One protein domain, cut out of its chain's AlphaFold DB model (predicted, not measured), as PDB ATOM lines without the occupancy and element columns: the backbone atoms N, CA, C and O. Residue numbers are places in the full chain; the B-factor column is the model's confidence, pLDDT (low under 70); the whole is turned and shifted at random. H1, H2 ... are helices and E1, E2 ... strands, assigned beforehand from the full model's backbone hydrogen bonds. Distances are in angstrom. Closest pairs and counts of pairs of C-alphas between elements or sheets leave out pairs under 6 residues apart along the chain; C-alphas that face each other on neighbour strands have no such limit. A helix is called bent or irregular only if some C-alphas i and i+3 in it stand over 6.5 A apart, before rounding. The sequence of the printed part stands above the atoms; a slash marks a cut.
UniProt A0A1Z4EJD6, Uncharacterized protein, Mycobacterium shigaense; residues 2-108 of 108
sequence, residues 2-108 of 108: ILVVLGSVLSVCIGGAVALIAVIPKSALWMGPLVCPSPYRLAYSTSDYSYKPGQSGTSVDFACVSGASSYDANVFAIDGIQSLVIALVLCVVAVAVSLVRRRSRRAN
ATOM      1  N   ILE A   2     193.051 310.941 179.739       73.69
ATOM      2  CA  ILE A   2     193.023 312.411 179.541       73.69
ATOM      3  C   ILE A   2     191.617 312.941 179.200       73.69
ATOM      4  O   ILE A   2     191.165 313.898 179.818       73.69
ATOM      5  N   LEU A   3     190.888 312.269 178.302       77.94
ATOM      6  CA  LEU A   3     189.511 312.644 177.940       77.94
ATOM      7  C   LEU A   3     188.531 312.576 179.124       77.94
ATOM      8  O   LEU A   3     187.658 313.427 179.246       77.94
ATOM      9  N   VAL A   4     188.705 311.606 180.029       74.94
ATOM     10  CA  VAL A   4     187.865 311.463 181.234       74.94
ATOM     11  C   VAL A   4     188.141 312.604 182.210       74.94
ATOM     12  O   VAL A   4     187.209 313.204 182.735       74.94
ATOM     13  N   VAL A   5     189.414 312.949 182.415       75.62
ATOM     14  CA  VAL A   5     189.809 314.058 183.297       75.62
ATOM     15  C   VAL A   5     189.309 315.394 182.746       75.62
ATOM     16  O   VAL A   5     188.709 316.164 183.489       75.62
ATOM     17  N   LEU A   6     189.481 315.641 181.444       75.12
ATOM     18  CA  LEU A   6     188.969 316.846 180.788       75.12
ATOM     19  C   LEU A   6     187.443 316.941 180.898       75.12
ATOM     20  O   LEU A   6     186.934 317.981 181.302       75.12
ATOM     21  N   GLY A   7     186.722 315.849 180.626       73.50
ATOM     22  CA  GLY A   7     185.266 315.808 180.779       73.50
ATOM     23  C   GLY A   7     184.810 316.077 182.216       73.50
ATOM     24  O   GLY A   7     183.859 316.820 182.430       73.50
ATOM     25  N   SER A   8     185.531 315.548 183.208       74.12
ATOM     26  CA  SER A   8     185.222 315.760 184.632       74.12
ATOM     27  C   SER A   8     185.355 317.229 185.030       74.12
ATOM     28  O   SER A   8     184.480 317.781 185.692       74.12
ATOM     29  N   VAL A   9     186.456 317.866 184.620       77.75
ATOM     30  CA  VAL A   9     186.735 319.269 184.946       77.75
ATOM     31  C   VAL A   9     185.709 320.181 184.284       77.75
ATOM     32  O   VAL A   9     185.160 321.053 184.949       77.75
ATOM     33  N   LEU A  10     185.396 319.947 183.007       77.25
ATOM     34  CA  LEU A  10     184.403 320.738 182.281       77.25
ATOM     35  C   LEU A  10     183.012 320.632 182.920       77.25
ATOM     36  O   LEU A  10     182.384 321.659 183.163       77.25
ATOM     37  N   SER A  11     182.565 319.425 183.272       73.38
ATOM     38  CA  SER A  11     181.269 319.228 183.933       73.38
ATOM     39  C   SER A  11     181.196 319.879 185.315       73.38
ATOM     40  O   SER A  11     180.155 320.421 185.672       73.38
ATOM     41  N   VAL A  12     182.287 319.873 186.090       79.56
ATOM     42  CA  VAL A  12     182.345 320.570 187.387       79.56
ATOM     43  C   VAL A  12     182.324 322.087 187.208       79.56
ATOM     44  O   VAL A  12     181.655 322.770 187.978       79.56
ATOM     45  N   CYS A  13     183.012 322.624 186.198       78.44
ATOM     46  CA  CYS A  13     182.999 324.060 185.924       78.44
ATOM     47  C   CYS A  13     181.605 324.540 185.506       78.44
ATOM     48  O   CYS A  13     181.088 325.480 186.103       78.44
ATOM     49  N   ILE A  14     180.979 323.854 184.544       75.38
ATOM     50  CA  ILE A  14     179.644 324.211 184.049       75.38
ATOM     51  C   ILE A  14     178.600 323.981 185.149       75.38
ATOM     52  O   ILE A  14     177.835 324.880 185.475       75.38
ATOM     53  N   GLY A  15     178.614 322.806 185.788       72.88
ATOM     54  CA  GLY A  15     177.693 322.453 186.872       72.88
ATOM     55  C   GLY A  15     177.824 323.362 188.099       72.88
ATOM     56  O   GLY A  15     176.827 323.740 188.713       72.88
ATOM     57  N   GLY A  16     179.050 323.756 188.446       72.19
ATOM     58  CA  GLY A  16     179.316 324.700 189.527       72.19
ATOM     59  C   GLY A  16     178.851 326.114 189.192       72.19
ATOM     60  O   GLY A  16     178.292 326.784 190.059       72.19
ATOM     61  N   ALA A  17     179.031 326.557 187.943       72.62
ATOM     62  CA  ALA A  17     178.562 327.862 187.488       72.62
ATOM     63  C   ALA A  17     177.039 327.974 187.612       72.62
ATOM     64  O   ALA A  17     176.553 328.871 188.303       72.62
ATOM     65  N   VAL A  18     176.299 327.011 187.053       72.06
ATOM     66  CA  VAL A  18     174.828 327.025 187.102       72.06
ATOM     67  C   VAL A  18     174.297 326.917 188.531       72.06
ATOM     68  O   VAL A  18     173.356 327.620 188.888       72.06
ATOM     69  N   ALA A  19     174.929 326.111 189.391       74.06
ATOM     70  CA  ALA A  19     174.528 325.998 190.791       74.06
ATOM     71  C   ALA A  19     174.738 327.314 191.560       74.06
ATOM     72  O   ALA A  19     173.871 327.732 192.325       74.06
ATOM     73  N   LEU A  20     175.868 327.996 191.345       70.88
ATOM     74  CA  LEU A  20     176.151 329.284 191.987       70.88
ATOM     75  C   LEU A  20     175.187 330.375 191.524       70.88
ATOM     76  O   LEU A  20     174.725 331.171 192.341       70.88
ATOM     77  N   ILE A  21     174.864 330.383 190.235       71.25
ATOM     78  CA  ILE A  21     173.930 331.329 189.629       71.25
ATOM     79  C   ILE A  21     172.503 331.097 190.147       71.25
ATOM     80  O   ILE A  21     171.819 332.060 190.489       71.25
ATOM     81  N   ALA A  22     172.084 329.837 190.284       69.81
ATOM     82  CA  ALA A  22     170.768 329.484 190.809       69.81
ATOM     83  C   ALA A  22     170.599 329.853 192.294       69.81
ATOM     84  O   ALA A  22     169.542 330.330 192.695       69.81
ATOM     85  N   VAL A  23     171.634 329.655 193.122       73.62
ATOM     86  CA  VAL A  23     171.555 329.922 194.574       73.62
ATOM     87  C   VAL A  23     171.832 331.393 194.899       73.62
ATOM     88  O   VAL A  23     171.281 331.945 195.851       73.62
ATOM     89  N   ILE A  24     172.713 332.045 194.138       74.50
ATOM     90  CA  ILE A  24     173.172 333.412 194.393       74.50
ATOM     91  C   ILE A  24     173.226 334.183 193.063       74.50
ATOM     92  O   ILE A  24     174.315 334.504 192.581       74.50
ATOM     93  N   PRO A  25     172.080 334.571 192.480       67.44
ATOM     94  CA  PRO A  25     172.050 335.271 191.191       67.44
ATOM     95  C   PRO A  25     172.777 336.624 191.234       67.44
ATOM     96  O   PRO A  25     173.425 337.032 190.271       67.44
ATOM     97  N   LYS A  26     172.806 337.273 192.408       71.62
ATOM     98  CA  LYS A  26     173.599 338.491 192.658       71.62
ATOM     99  C   LYS A  26     175.105 338.312 192.418       71.62
ATOM    100  O   LYS A  26     175.804 339.299 192.206       71.62
ATOM    101  N   SER A  27     175.614 337.079 192.450       68.81
ATOM    102  CA  SER A  27     177.023 336.788 192.170       68.81
ATOM    103  C   SER A  27     177.388 336.954 190.696       68.81
ATOM    104  O   SER A  27     178.570 337.022 190.404       68.81
ATOM    105  N   ALA A  28     176.425 337.092 189.781       70.25
ATOM    106  CA  ALA A  28     176.693 337.390 188.374       70.25
ATOM    107  C   ALA A  28     176.740 338.904 188.077       70.25
ATOM    108  O   ALA A  28     177.240 339.316 187.033       70.25
ATOM    109  N   LEU A  29     176.283 339.767 188.999       75.06
ATOM    110  CA  LEU A  29     176.190 341.220 188.770       75.06
ATOM    111  C   LEU A  29     177.546 341.885 188.503       75.06
ATOM    112  O   LEU A  29     177.613 342.851 187.745       75.06
ATOM    113  N   TRP A  30     178.633 341.372 189.091       79.56
ATOM    114  CA  TRP A  30     179.979 341.909 188.847       79.56
ATOM    115  C   TRP A  30     180.451 341.676 187.407       79.56
ATOM    116  O   TRP A  30     181.308 342.412 186.925       79.56
ATOM    117  N   MET A  31     179.870 340.696 186.709       76.12
ATOM    118  CA  MET A  31     180.123 340.444 185.289       76.12
ATOM    119  C   MET A  31     179.317 341.367 184.379       76.12
ATOM    120  O   MET A  31     179.535 341.374 183.170       76.12
ATOM    121  N   GLY A  32     178.404 342.166 184.934       74.19
ATOM    122  CA  GLY A  32     177.555 343.064 184.167       74.19
ATOM    123  C   GLY A  32     178.285 343.936 183.140       74.19
ATOM    124  O   GLY A  32     177.844 343.933 181.999       74.19
ATOM    125  N   PRO A  33     179.408 344.611 183.454       75.12
ATOM    126  CA  PRO A  33     180.142 345.401 182.459       75.12
ATOM    127  C   PRO A  33     180.864 344.571 181.382       75.12
ATOM    128  O   PRO A  33     181.263 345.125 180.363       75.12
ATOM    129  N   LEU A  34     181.066 343.266 181.598       79.62
ATOM    130  CA  LEU A  34     181.663 342.357 180.610       79.62
ATOM    131  C   LEU A  34     180.602 341.779 179.665       79.62
ATOM    132  O   LEU A  34     180.882 341.551 178.492       79.62
ATOM    133  N   VAL A  35     179.398 341.528 180.183       80.88
ATOM    134  CA  VAL A  35     178.295 340.889 179.448       80.88
ATOM    135  C   VAL A  35     177.386 341.923 178.774       80.88
ATOM    136  O   VAL A  35     176.910 341.697 177.663       80.88
ATOM    137  N   CYS A  36     177.161 343.063 179.423       82.12
ATOM    138  CA  CYS A  36     176.375 344.174 178.903       82.12
ATOM    139  C   CYS A  36     177.321 345.345 178.571       82.12
ATOM    140  O   CYS A  36     177.938 345.905 179.482       82.12
ATOM    141  N   PRO A  37     177.457 345.752 177.296       77.19
ATOM    142  CA  PRO A  37     178.204 346.948 176.952       77.19
ATOM    143  C   PRO A  37     177.516 348.182 177.549       77.19
ATOM    144  O   PRO A  37     176.289 348.279 177.588       77.19
ATOM    145  N   SER A  38     178.309 349.148 178.015       76.88
ATOM    146  CA  SER A  38     177.791 350.438 178.492       76.88
ATOM    147  C   SER A  38     176.922 351.088 177.402       76.88
ATOM    148  O   SER A  38     177.350 351.094 176.244       76.88
ATOM    149  N   PRO A  39     175.725 351.627 177.711       79.50
ATOM    150  CA  PRO A  39     175.185 351.990 179.031       79.50
ATOM    151  C   PRO A  39     174.270 350.935 179.690       79.50
ATOM    152  O   PRO A  39     173.494 351.273 180.589       79.50
ATOM    153  N   TYR A  40     174.301 349.678 179.244       79.69
ATOM    154  CA  TYR A  40     173.431 348.625 179.767       79.69
ATOM    155  C   TYR A  40     173.986 348.020 181.058       79.69
ATOM    156  O   TYR A  40     175.188 347.802 181.201       79.69
ATOM    157  N   ARG A  41     173.101 347.745 182.018       82.00
ATOM    158  CA  ARG A  41     173.431 347.077 183.282       82.00
ATOM    159  C   ARG A  41     172.785 345.705 183.317       82.00
ATOM    160  O   ARG A  41     171.637 345.557 182.915       82.00
ATOM    161  N   LEU A  42     173.509 344.722 183.837       80.62
ATOM    162  CA  LEU A  42     172.957 343.394 184.065       80.62
ATOM    163  C   LEU A  42     171.974 343.460 185.238       80.62
ATOM    164  O   LEU A  42     172.345 343.846 186.346       80.62
ATOM    165  N   ALA A  43     170.730 343.095 184.977       81.62
ATOM    166  CA  ALA A  43     169.689 342.858 185.956       81.62
ATOM    167  C   ALA A  43     169.328 341.370 185.938       81.62
ATOM    168  O   ALA A  43     169.525 340.678 184.938       81.62
ATOM    169  N   TYR A  44     168.811 340.885 187.058       74.00
ATOM    170  CA  TYR A  44     168.297 339.529 187.166       74.00
ATOM    171  C   TYR A  44     166.843 339.591 187.630       74.00
ATOM    172  O   TYR A  44     166.493 340.417 188.475       74.00
ATOM    173  N   SER A  45     166.009 338.727 187.067       74.25
ATOM    174  CA  SER A  45     164.628 338.524 187.483       74.25
ATOM    175  C   SER A  45     164.491 337.095 187.981       74.25
ATOM    176  O   SER A  45     164.904 336.154 187.307       74.25
ATOM    177  N   THR A  46     163.957 336.929 189.186       69.50
ATOM    178  CA  THR A  46     163.649 335.615 189.753       69.50
ATOM    179  C   THR A  46     162.146 335.427 189.720       69.50
ATOM    180  O   THR A  46     161.417 336.181 190.365       69.50
ATOM    181  N   SER A  47     161.682 334.433 188.978       69.31
ATOM    182  CA  SER A  47     160.280 334.032 188.972       69.31
ATOM    183  C   SER A  47     160.148 332.696 189.692       69.31
ATOM    184  O   SER A  47     160.681 331.679 189.238       69.31
ATOM    185  N   ASP A  48     159.448 332.706 190.822       62.97
ATOM    186  CA  ASP A  48     159.122 331.498 191.569       62.97
ATOM    187  C   ASP A  48     157.848 330.879 190.995       62.97
ATOM    188  O   ASP A  48     156.777 331.492 191.017       62.97
ATOM    189  N   TYR A  49     157.948 329.650 190.494       58.06
ATOM    190  CA  TYR A  49     156.793 328.901 190.016       58.06
ATOM    191  C   TYR A  49     156.559 327.681 190.903       58.06
ATOM    192  O   TYR A  49     157.439 326.848 191.132       58.06
ATOM    193  N   SER A  50     155.331 327.569 191.406       54.72
ATOM    194  CA  SER A  50     154.891 326.425 192.199       54.72
ATOM    195  C   SER A  50     154.179 325.443 191.272       54.72
ATOM    196  O   SER A  50     153.026 325.654 190.905       54.72
ATOM    197  N   TYR A  51     154.885 324.400 190.827       55.78
ATOM    198  CA  TYR A  51     154.342 323.438 189.859       55.78
ATOM    199  C   TYR A  51     153.368 322.451 190.532       55.78
ATOM    200  O   TYR A  51     152.412 322.004 189.903       55.78
ATOM    201  N   LYS A  52     153.577 322.142 191.826       53.81
ATOM    202  CA  LYS A  52     152.728 321.296 192.694       53.81
ATOM    203  C   LYS A  52     152.966 321.619 194.182       53.81
ATOM    204  O   LYS A  52     154.047 322.107 194.515       53.81
ATOM    205  N   PRO A  53     152.032 321.297 195.104       55.69
ATOM    206  CA  PRO A  53     152.304 321.381 196.540       55.69
ATOM    207  C   PRO A  53     153.507 320.490 196.895       55.69
ATOM    208  O   PRO A  53     153.452 319.273 196.730       55.69
ATOM    209  N   GLY A  54     154.604 321.116 197.333       57.19
ATOM    210  CA  GLY A  54     155.868 320.452 197.675       57.19
ATOM    211  C   GLY A  54     156.980 320.543 196.621       57.19
ATOM    212  O   GLY A  54     158.081 320.075 196.891       57.19
ATOM    213  N   GLN A  55     156.739 321.153 195.452       46.84
ATOM    214  CA  GLN A  55     157.760 321.335 194.415       46.84
ATOM    215  C   GLN A  55     157.757 322.783 193.902       46.84
ATOM    216  O   GLN A  55     156.956 323.161 193.043       46.84
ATOM    217  N   SER A  56     158.665 323.588 194.453       61.41
ATOM    218  CA  SER A  56     158.928 324.966 194.032       61.41
ATOM    219  C   SER A  56     160.176 324.992 193.154       61.41
ATOM    220  O   SER A  56     161.215 324.459 193.543       61.41
ATOM    221  N   GLY A  57     160.056 325.566 191.960       59.06
ATOM    222  CA  GLY A  57     161.183 325.847 191.077       59.06
ATOM    223  C   GLY A  57     161.381 327.353 190.977       59.06
ATOM    224  O   GLY A  57     160.414 328.085 190.765       59.06
ATOM    225  N   THR A  58     162.620 327.808 191.123       66.31
ATOM    226  CA  THR A  58     162.994 329.205 190.898       66.31
ATOM    227  C   THR A  58     163.668 329.290 189.535       66.31
ATOM    228  O   THR A  58     164.716 328.675 189.328       66.31
ATOM    229  N   SER A  59     163.063 330.026 188.605       67.00
ATOM    230  CA  SER A  59     163.711 330.381 187.340       67.00
ATOM    231  C   SER A  59     164.413 331.722 187.508       67.00
ATOM    232  O   SER A  59     163.858 332.648 188.103       67.00
ATOM    233  N   VAL A  60     165.647 331.808 187.015       68.56
ATOM    234  CA  VAL A  60     166.469 333.017 187.072       68.56
ATOM    235  C   VAL A  60     166.761 333.457 185.645       68.56
ATOM    236  O   VAL A  60     167.477 332.761 184.929       68.56
ATOM    237  N   ASP A  61     166.252 334.623 185.265       77.00
ATOM    238  CA  ASP A  61     166.513 335.237 183.968       77.00
ATOM    239  C   ASP A  61     167.458 336.429 184.126       77.00
ATOM    240  O   ASP A  61     167.304 337.253 185.033       77.00
ATOM    241  N   PHE A  62     168.445 336.526 183.237       78.94
ATOM    242  CA  PHE A  62     169.399 337.632 183.194       78.94
ATOM    243  C   PHE A  62     169.112 338.513 181.984       78.94
ATOM    244  O   PHE A  62     169.085 338.034 180.854       78.94
ATOM    245  N   ALA A  63     168.968 339.816 182.210       83.69
ATOM    246  CA  ALA A  63     168.701 340.788 181.159       83.69
ATOM    247  C   ALA A  63     169.619 342.002 181.293       83.69
ATOM    248  O   ALA A  63     169.936 342.459 182.390       83.69
ATOM    249  N   CYS A  64     170.037 342.555 180.163       84.25
ATOM    250  CA  CYS A  64     170.759 343.813 180.090       84.25
ATOM    251  C   CYS A  64     169.749 344.957 179.927       84.25
ATOM    252  O   CYS A  64     169.059 345.054 178.913       84.25
ATOM    253  N   VAL A  65     169.663 345.840 180.922       84.56
ATOM    254  CA  VAL A  65     168.687 346.939 180.979       84.56
ATOM    255  C   VAL A  65     169.371 348.304 180.893       84.56
ATOM    256  O   VAL A  65     170.392 348.548 181.541       84.56
ATOM    257  N   SER A  66     168.812 349.214 180.094       83.56
ATOM    258  CA  SER A  66     169.208 350.626 180.039       83.56
ATOM    259  C   SER A  66     167.988 351.509 179.771       83.56
ATOM    260  O   SER A  66     167.427 351.514 178.670       83.56
ATOM    261  N   GLY A  67     167.554 352.253 180.793       81.75
ATOM    262  CA  GLY A  67     166.381 353.125 180.713       81.75
ATOM    263  C   GLY A  67     165.112 352.359 180.326       81.75
ATOM    264  O   GLY A  67     164.701 351.450 181.037       81.75
ATOM    265  N   ALA A  68     164.506 352.728 179.193       78.25
ATOM    266  CA  ALA A  68     163.299 352.094 178.651       78.25
ATOM    267  C   ALA A  68     163.579 350.886 177.730       78.25
ATOM    268  O   ALA A  68     162.649 350.334 177.149       78.25
ATOM    269  N   SER A  69     164.847 350.495 177.558       81.31
ATOM    270  CA  SER A  69     165.246 349.380 176.694       81.31
ATOM    271  C   SER A  69     165.844 348.231 177.505       81.31
ATOM    272  O   SER A  69     166.654 348.448 178.409       81.31
ATOM    273  N   SER A  70     165.452 347.006 177.169       82.44
ATOM    274  CA  SER A  70     165.969 345.776 177.767       82.44
ATOM    275  C   SER A  70     166.170 344.720 176.690       82.44
ATOM    276  O   SER A  70     165.339 344.601 175.790       82.44
ATOM    277  N   TYR A  71     167.243 343.944 176.796       82.00
ATOM    278  CA  TYR A  71     167.461 342.759 175.970       82.00
ATOM    279  C   TYR A  71     168.000 341.612 176.831       82.00
ATOM    280  O   TYR A  71     168.647 341.859 177.851       82.00
ATOM    281  N   ASP A  72     167.735 340.370 176.434       81.81
ATOM    282  CA  ASP A  72     168.189 339.195 177.183       81.81
ATOM    283  C   ASP A  72     169.716 339.095 177.181       81.81
ATOM    284  O   ASP A  72     170.378 339.229 176.147       81.81
ATOM    285  N   ALA A  73     170.293 338.873 178.360       78.69
ATOM    286  CA  ALA A  73     171.730 338.729 178.489       78.69
ATOM    287  C   ALA A  73     172.170 337.386 177.897       78.69
ATOM    288  O   ALA A  73     171.500 336.363 178.038       78.69
ATOM    289  N   ASN A  74     173.339 337.369 177.256       79.62
ATOM    290  CA  ASN A  74     173.864 336.132 176.699       79.62
ATOM    291  C   ASN A  74     174.285 335.180 177.828       79.62
ATOM    292  O   ASN A  74     175.345 335.352 178.433       79.62
ATOM    293  N   VAL A  75     173.476 334.153 178.080       73.88
ATOM    294  CA  VAL A  75     173.702 333.162 179.142       73.88
ATOM    295  C   VAL A  75     175.042 332.443 178.968       73.88
ATOM    296  O   VAL A  75     175.752 332.219 179.942       73.88
ATOM    297  N   PHE A  76     175.471 332.208 177.720       76.62
ATOM    298  CA  PHE A  76     176.788 331.636 177.419       76.62
ATOM    299  C   PHE A  76     177.951 332.531 177.853       76.62
ATOM    300  O   PHE A  76     179.012 332.025 178.213       76.62
ATOM    301  N   ALA A  77     177.780 333.855 177.812       79.12
ATOM    302  CA  ALA A  77     178.803 334.774 178.295       79.12
ATOM    303  C   ALA A  77     178.901 334.710 179.824       79.12
ATOM    304  O   ALA A  77     180.005 334.664 180.362       79.12
ATOM    305  N   ILE A  78     177.760 334.637 180.512       77.88
ATOM    306  CA  ILE A  78     177.699 334.505 181.972       77.88
ATOM    307  C   ILE A  78     178.338 333.177 182.405       77.88
ATOM    308  O   ILE A  78     179.299 333.178 183.175       77.88
ATOM    309  N   ASP A  79     177.880 332.056 181.844       76.44
ATOM    310  CA  ASP A  79     178.419 330.725 182.142       76.44
ATOM    311  C   ASP A  79     179.890 330.596 181.748       76.44
ATOM    312  O   ASP A  79     180.671 329.964 182.461       76.44
ATOM    313  N   GLY A  80     180.298 331.215 180.637       78.81
ATOM    314  CA  GLY A  80     181.679 331.219 180.170       78.81
ATOM    315  C   GLY A  80     182.619 331.928 181.143       78.81
ATOM    316  O   GLY A  80     183.639 331.358 181.537       78.81
ATOM    317  N   ILE A  81     182.268 333.143 181.581       82.69
ATOM    318  CA  ILE A  81     183.077 333.897 182.550       82.69
ATOM    319  C   ILE A  81     183.074 333.174 183.906       82.69
ATOM    320  O   ILE A  81     184.133 333.013 184.514       82.69
ATOM    321  N   GLN A  82     181.924 332.667 184.361       82.19
ATOM    322  CA  GLN A  82     181.819 331.945 185.633       82.19
ATOM    323  C   GLN A  82     182.636 330.644 185.616       82.19
ATOM    324  O   GLN A  82     183.382 330.366 186.556       82.19
ATOM    325  N   SER A  83     182.580 329.887 184.519       80.25
ATOM    326  CA  SER A  83     183.391 328.681 184.318       80.25
ATOM    327  C   SER A  83     184.884 328.994 184.292       80.25
ATOM    328  O   SER A  83     185.677 328.228 184.840       80.25
ATOM    329  N   LEU A  84     185.283 330.123 183.699       82.25
ATOM    330  CA  LEU A  84     186.677 330.563 183.659       82.25
ATOM    331  C   LEU A  84     187.200 330.907 185.060       82.25
ATOM    332  O   LEU A  84     188.313 330.516 185.411       82.25
ATOM    333  N   VAL A  85     186.381 331.563 185.888       83.50
ATOM    334  CA  VAL A  85     186.712 331.834 187.296       83.50
ATOM    335  C   VAL A  85     186.860 330.530 188.080       83.50
ATOM    336  O   VAL A  85     187.856 330.355 188.781       83.50
ATOM    337  N   ILE A  86     185.926 329.585 187.931       83.56
ATOM    338  CA  ILE A  86     186.003 328.277 188.603       83.56
ATOM    339  C   ILE A  86     187.260 327.519 188.165       83.56
ATOM    340  O   ILE A  86     188.000 327.013 189.010       83.56
ATOM    341  N   ALA A  87     187.551 327.482 186.864       83.12
ATOM    342  CA  ALA A  87     188.746 326.837 186.332       83.12
ATOM    343  C   ALA A  87     190.031 327.458 186.901       83.12
ATOM    344  O   ALA A  87     190.954 326.733 187.283       83.12
ATOM    345  N   LEU A  88     190.082 328.789 187.015       85.38
ATOM    346  CA  LEU A  88     191.213 329.503 187.601       85.38
ATOM    347  C   LEU A  88     191.392 329.146 189.082       85.38
ATOM    348  O   LEU A  88     192.505 328.825 189.499       85.38
ATOM    349  N   VAL A  89     190.306 329.115 189.859       87.44
ATOM    350  CA  VAL A  89     190.331 328.701 191.272       87.44
ATOM    351  C   VAL A  89     190.828 327.261 191.415       87.44
ATOM    352  O   VAL A  89     191.732 327.005 192.211       87.44
ATOM    353  N   LEU A  90     190.307 326.325 190.617       87.06
ATOM    354  CA  LEU A  90     190.751 324.928 190.633       87.06
ATOM    355  C   LEU A  90     192.239 324.798 190.287       87.06
ATOM    356  O   LEU A  90     192.953 324.019 190.921       87.06
ATOM    357  N   CYS A  91     192.726 325.584 189.326       87.06
ATOM    358  CA  CYS A  91     194.132 325.591 188.938       87.06
ATOM    359  C   CYS A  91     195.027 326.107 190.079       87.06
ATOM    360  O   CYS A  91     196.017 325.462 190.430       87.06
ATOM    361  N   VAL A  92     194.638 327.207 190.735       89.75
ATOM    362  CA  VAL A  92     195.350 327.752 191.906       89.75
ATOM    363  C   VAL A  92     195.395 326.736 193.049       89.75
ATOM    364  O   VAL A  92     196.464 326.494 193.612       89.75
ATOM    365  N   VAL A  93     194.267 326.091 193.363       89.88
ATOM    366  CA  VAL A  93     194.197 325.050 194.400       89.88
ATOM    367  C   VAL A  93     195.100 323.868 194.046       89.88
ATOM    368  O   VAL A  93     195.867 323.407 194.891       89.88
ATOM    369  N   ALA A  94     195.072 323.398 192.798       88.56
ATOM    370  CA  ALA A  94     195.914 322.294 192.345       88.56
ATOM    371  C   ALA A  94     197.412 322.617 192.471       88.56
ATOM    372  O   ALA A  94     198.190 321.778 192.946       88.56
ATOM    373  N   VAL A  95     197.823 323.833 192.101       92.31
ATOM    374  CA  VAL A  95     199.203 324.307 192.273       92.31
ATOM    375  C   VAL A  95     199.567 324.382 193.755       92.31
ATOM    376  O   VAL A  95     200.592 323.827 194.150       92.31
ATOM    377  N   ALA A  96     198.724 324.988 194.595       92.12
ATOM    378  CA  ALA A  96     198.968 325.104 196.032       92.12
ATOM    379  C   ALA A  96     199.124 323.725 196.696       92.12
ATOM    380  O   ALA A  96     200.118 323.469 197.380       92.12
ATOM    381  N   VAL A  97     198.208 322.793 196.418       92.81
ATOM    382  CA  VAL A  97     198.271 321.410 196.918       92.81
ATOM    383  C   VAL A  97     199.540 320.711 196.431       92.81
ATOM    384  O   VAL A  97     200.197 320.009 197.200       92.81
ATOM    385  N   SER A  98     199.924 320.918 195.171       89.81
ATOM    386  CA  SER A  98     201.145 320.335 194.604       89.81
ATOM    387  C   SER A  98     202.405 320.869 195.282       89.81
ATOM    388  O   SER A  98     203.312 320.093 195.582       89.81
ATOM    389  N   LEU A  99     202.462 322.170 195.573       91.94
ATOM    390  CA  LEU A  99     203.568 322.797 196.298       91.94
ATOM    391  C   LEU A  99     203.660 322.297 197.743       91.94
ATOM    392  O   LEU A  99     204.750 321.939 198.190       91.94
ATOM    393  N   VAL A 100     202.531 322.202 198.449       93.38
ATOM    394  CA  VAL A 100     202.472 321.659 199.816       93.38
ATOM    395  C   VAL A 100     202.917 320.198 199.839       93.38
ATOM    396  O   VAL A 100     203.777 319.829 200.638       93.38
ATOM    397  N   ARG A 101     202.422 319.368 198.911       92.06
ATOM    398  CA  ARG A 101     202.841 317.963 198.785       92.06
ATOM    399  C   ARG A 101     204.329 317.831 198.477       92.06
ATOM    400  O   ARG A 101     204.994 316.982 199.061       92.06
ATOM    401  N   ARG A 102     204.867 318.669 197.587       89.62
ATOM    402  CA  ARG A 102     206.306 318.690 197.271       89.62
ATOM    403  C   ARG A 102     207.147 319.087 198.481       89.62
ATOM    404  O   ARG A 102     208.205 318.500 198.675       89.62
ATOM    405  N   ARG A 103     206.689 320.046 199.290       88.69
ATOM    406  CA  ARG A 103     207.369 320.433 200.534       88.69
ATOM    407  C   ARG A 103     207.329 319.318 201.574       88.69
ATOM    408  O   ARG A 103     208.372 318.981 202.113       88.69
ATOM    409  N   SER A 104     206.170 318.699 201.788       85.75
ATOM    410  CA  SER A 104     206.019 317.588 202.735       85.75
ATOM    411  C   SER A 104     206.884 316.377 202.358       85.75
ATOM    412  O   SER A 104     207.538 315.820 203.228       85.75
ATOM    413  N   ARG A 105     206.996 316.036 201.064       83.00
ATOM    414  CA  ARG A 105     207.897 314.967 200.581       83.00
ATOM    415  C   ARG A 105     209.391 315.290 200.664       83.00
ATOM    416  O   ARG A 105     210.193 314.395 200.462       83.00
ATOM    417  N   ARG A 106     209.769 316.558 200.840       75.12
ATOM    418  CA  ARG A 106     211.172 316.958 201.057       75.12
ATOM    419  C   ARG A 106     211.528 317.043 202.539       75.12
ATOM    420  O   ARG A 106     212.706 317.094 202.859       75.12
ATOM    421  N   ALA A 107     210.526 317.131 203.410       69.00
ATOM    422  CA  ALA A 107     210.692 317.211 204.858       69.00
ATOM    423  C   ALA A 107     210.644 315.835 205.549       69.00
ATOM    424  O   ALA A 107     210.886 315.762 206.748       69.00
ATOM    425  N   ASN A 108     210.312 314.781 204.800       56.69
ATOM    426  CA  ASN A 108     210.235 313.387 205.229       56.69
ATOM    427  C   ASN A 108     211.178 312.552 204.368       56.69
ATOM    428  O   ASN A 108     211.788 311.612 204.910       56.69
TER     429      ASN A 108
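AT A GLANCE: This is residues 2 to 108 of the 108 residues of an uncharacterized protein of Mycobacterium shigaense (UniProt A0A1Z4EJD6). A long, twisted two-strand ribbon, E1 and E2, has the short E3 beside the end of E2 and the small helix H2 packed over E1; next to this end, helices H1 and H3 cross as an X. H3 makes the long axis, and its residues 91 to 107 stick out as a free arm. The printed part has 107 residues, ordered H1 H2 E1 E2 E3 H3, with an antiparallel sheet E1 - E2 - E3, class mixed. It is loose, with a radius of gyration of the C-alphas of 18.8 A, spanning 65 by 42 by 26 A.

HOW THE PARTS SIT: Start at the strongly twisted sheet of E1, residues 41 to 52, E2, residues 55 to 66, and E3, residues 69 to 72, a meander, each strand the antiparallel neighbour of the one before. In the hairpin E1 and E2, find N 43 and O 63 at 2.8 A; in the hairpin E2 and E3, N 64 and O 71 at 2.8 A. H2, residues 25 to 35, lies over E1 at a height over the sheet of 7.9 A, two layers, a helix on one face of a sheet; the closest C-alphas are Gly 32 and Leu 42, 4.6 A. H1, residues 2 to 23, only grazes the sheet with residues 21 to 23. Its residues 9 to 18 touch H3, residues 75 to 107, at a steep tilt of 59 degrees, opposite ways, closest at the C-alphas of Cys 13 and Ser 83, 4.9 A. H3 touches H2 with residues 77 to 82, closest at the C-alphas of Val 35 and Ala 77, 6.2 A. In H1 and H3 every O i to N i+4 pair is within hydrogen-bond range; in irregular H2, where C-alphas 30 and 33 are 7.3 A apart, 1 of 7 is, beside 6 of 8 O i to N i+3 pairs.

IN THESE COORDINATES: Find C-alpha 41 at (173.431, 347.077, 183.282); E1 runs 34.4 A from there, and E2 comes back over 34.6 A. H1 begins at C-alpha 2, (193.023, 312.411, 179.541), and is 31.5 A long; H3, 47.8 A, ends at C-alpha 107, (210.692, 317.211, 204.858).

THE WHOLE: The C-alphas of Ala 68 and Asn 108 are the two farthest apart, 66.4 A. The printed part has no cut, and its five links are tight. The mean pLDDT of the printed part is 76.7; look for values under 70 at residues 22, 25, 27, 46 to 60 and 107 to 108.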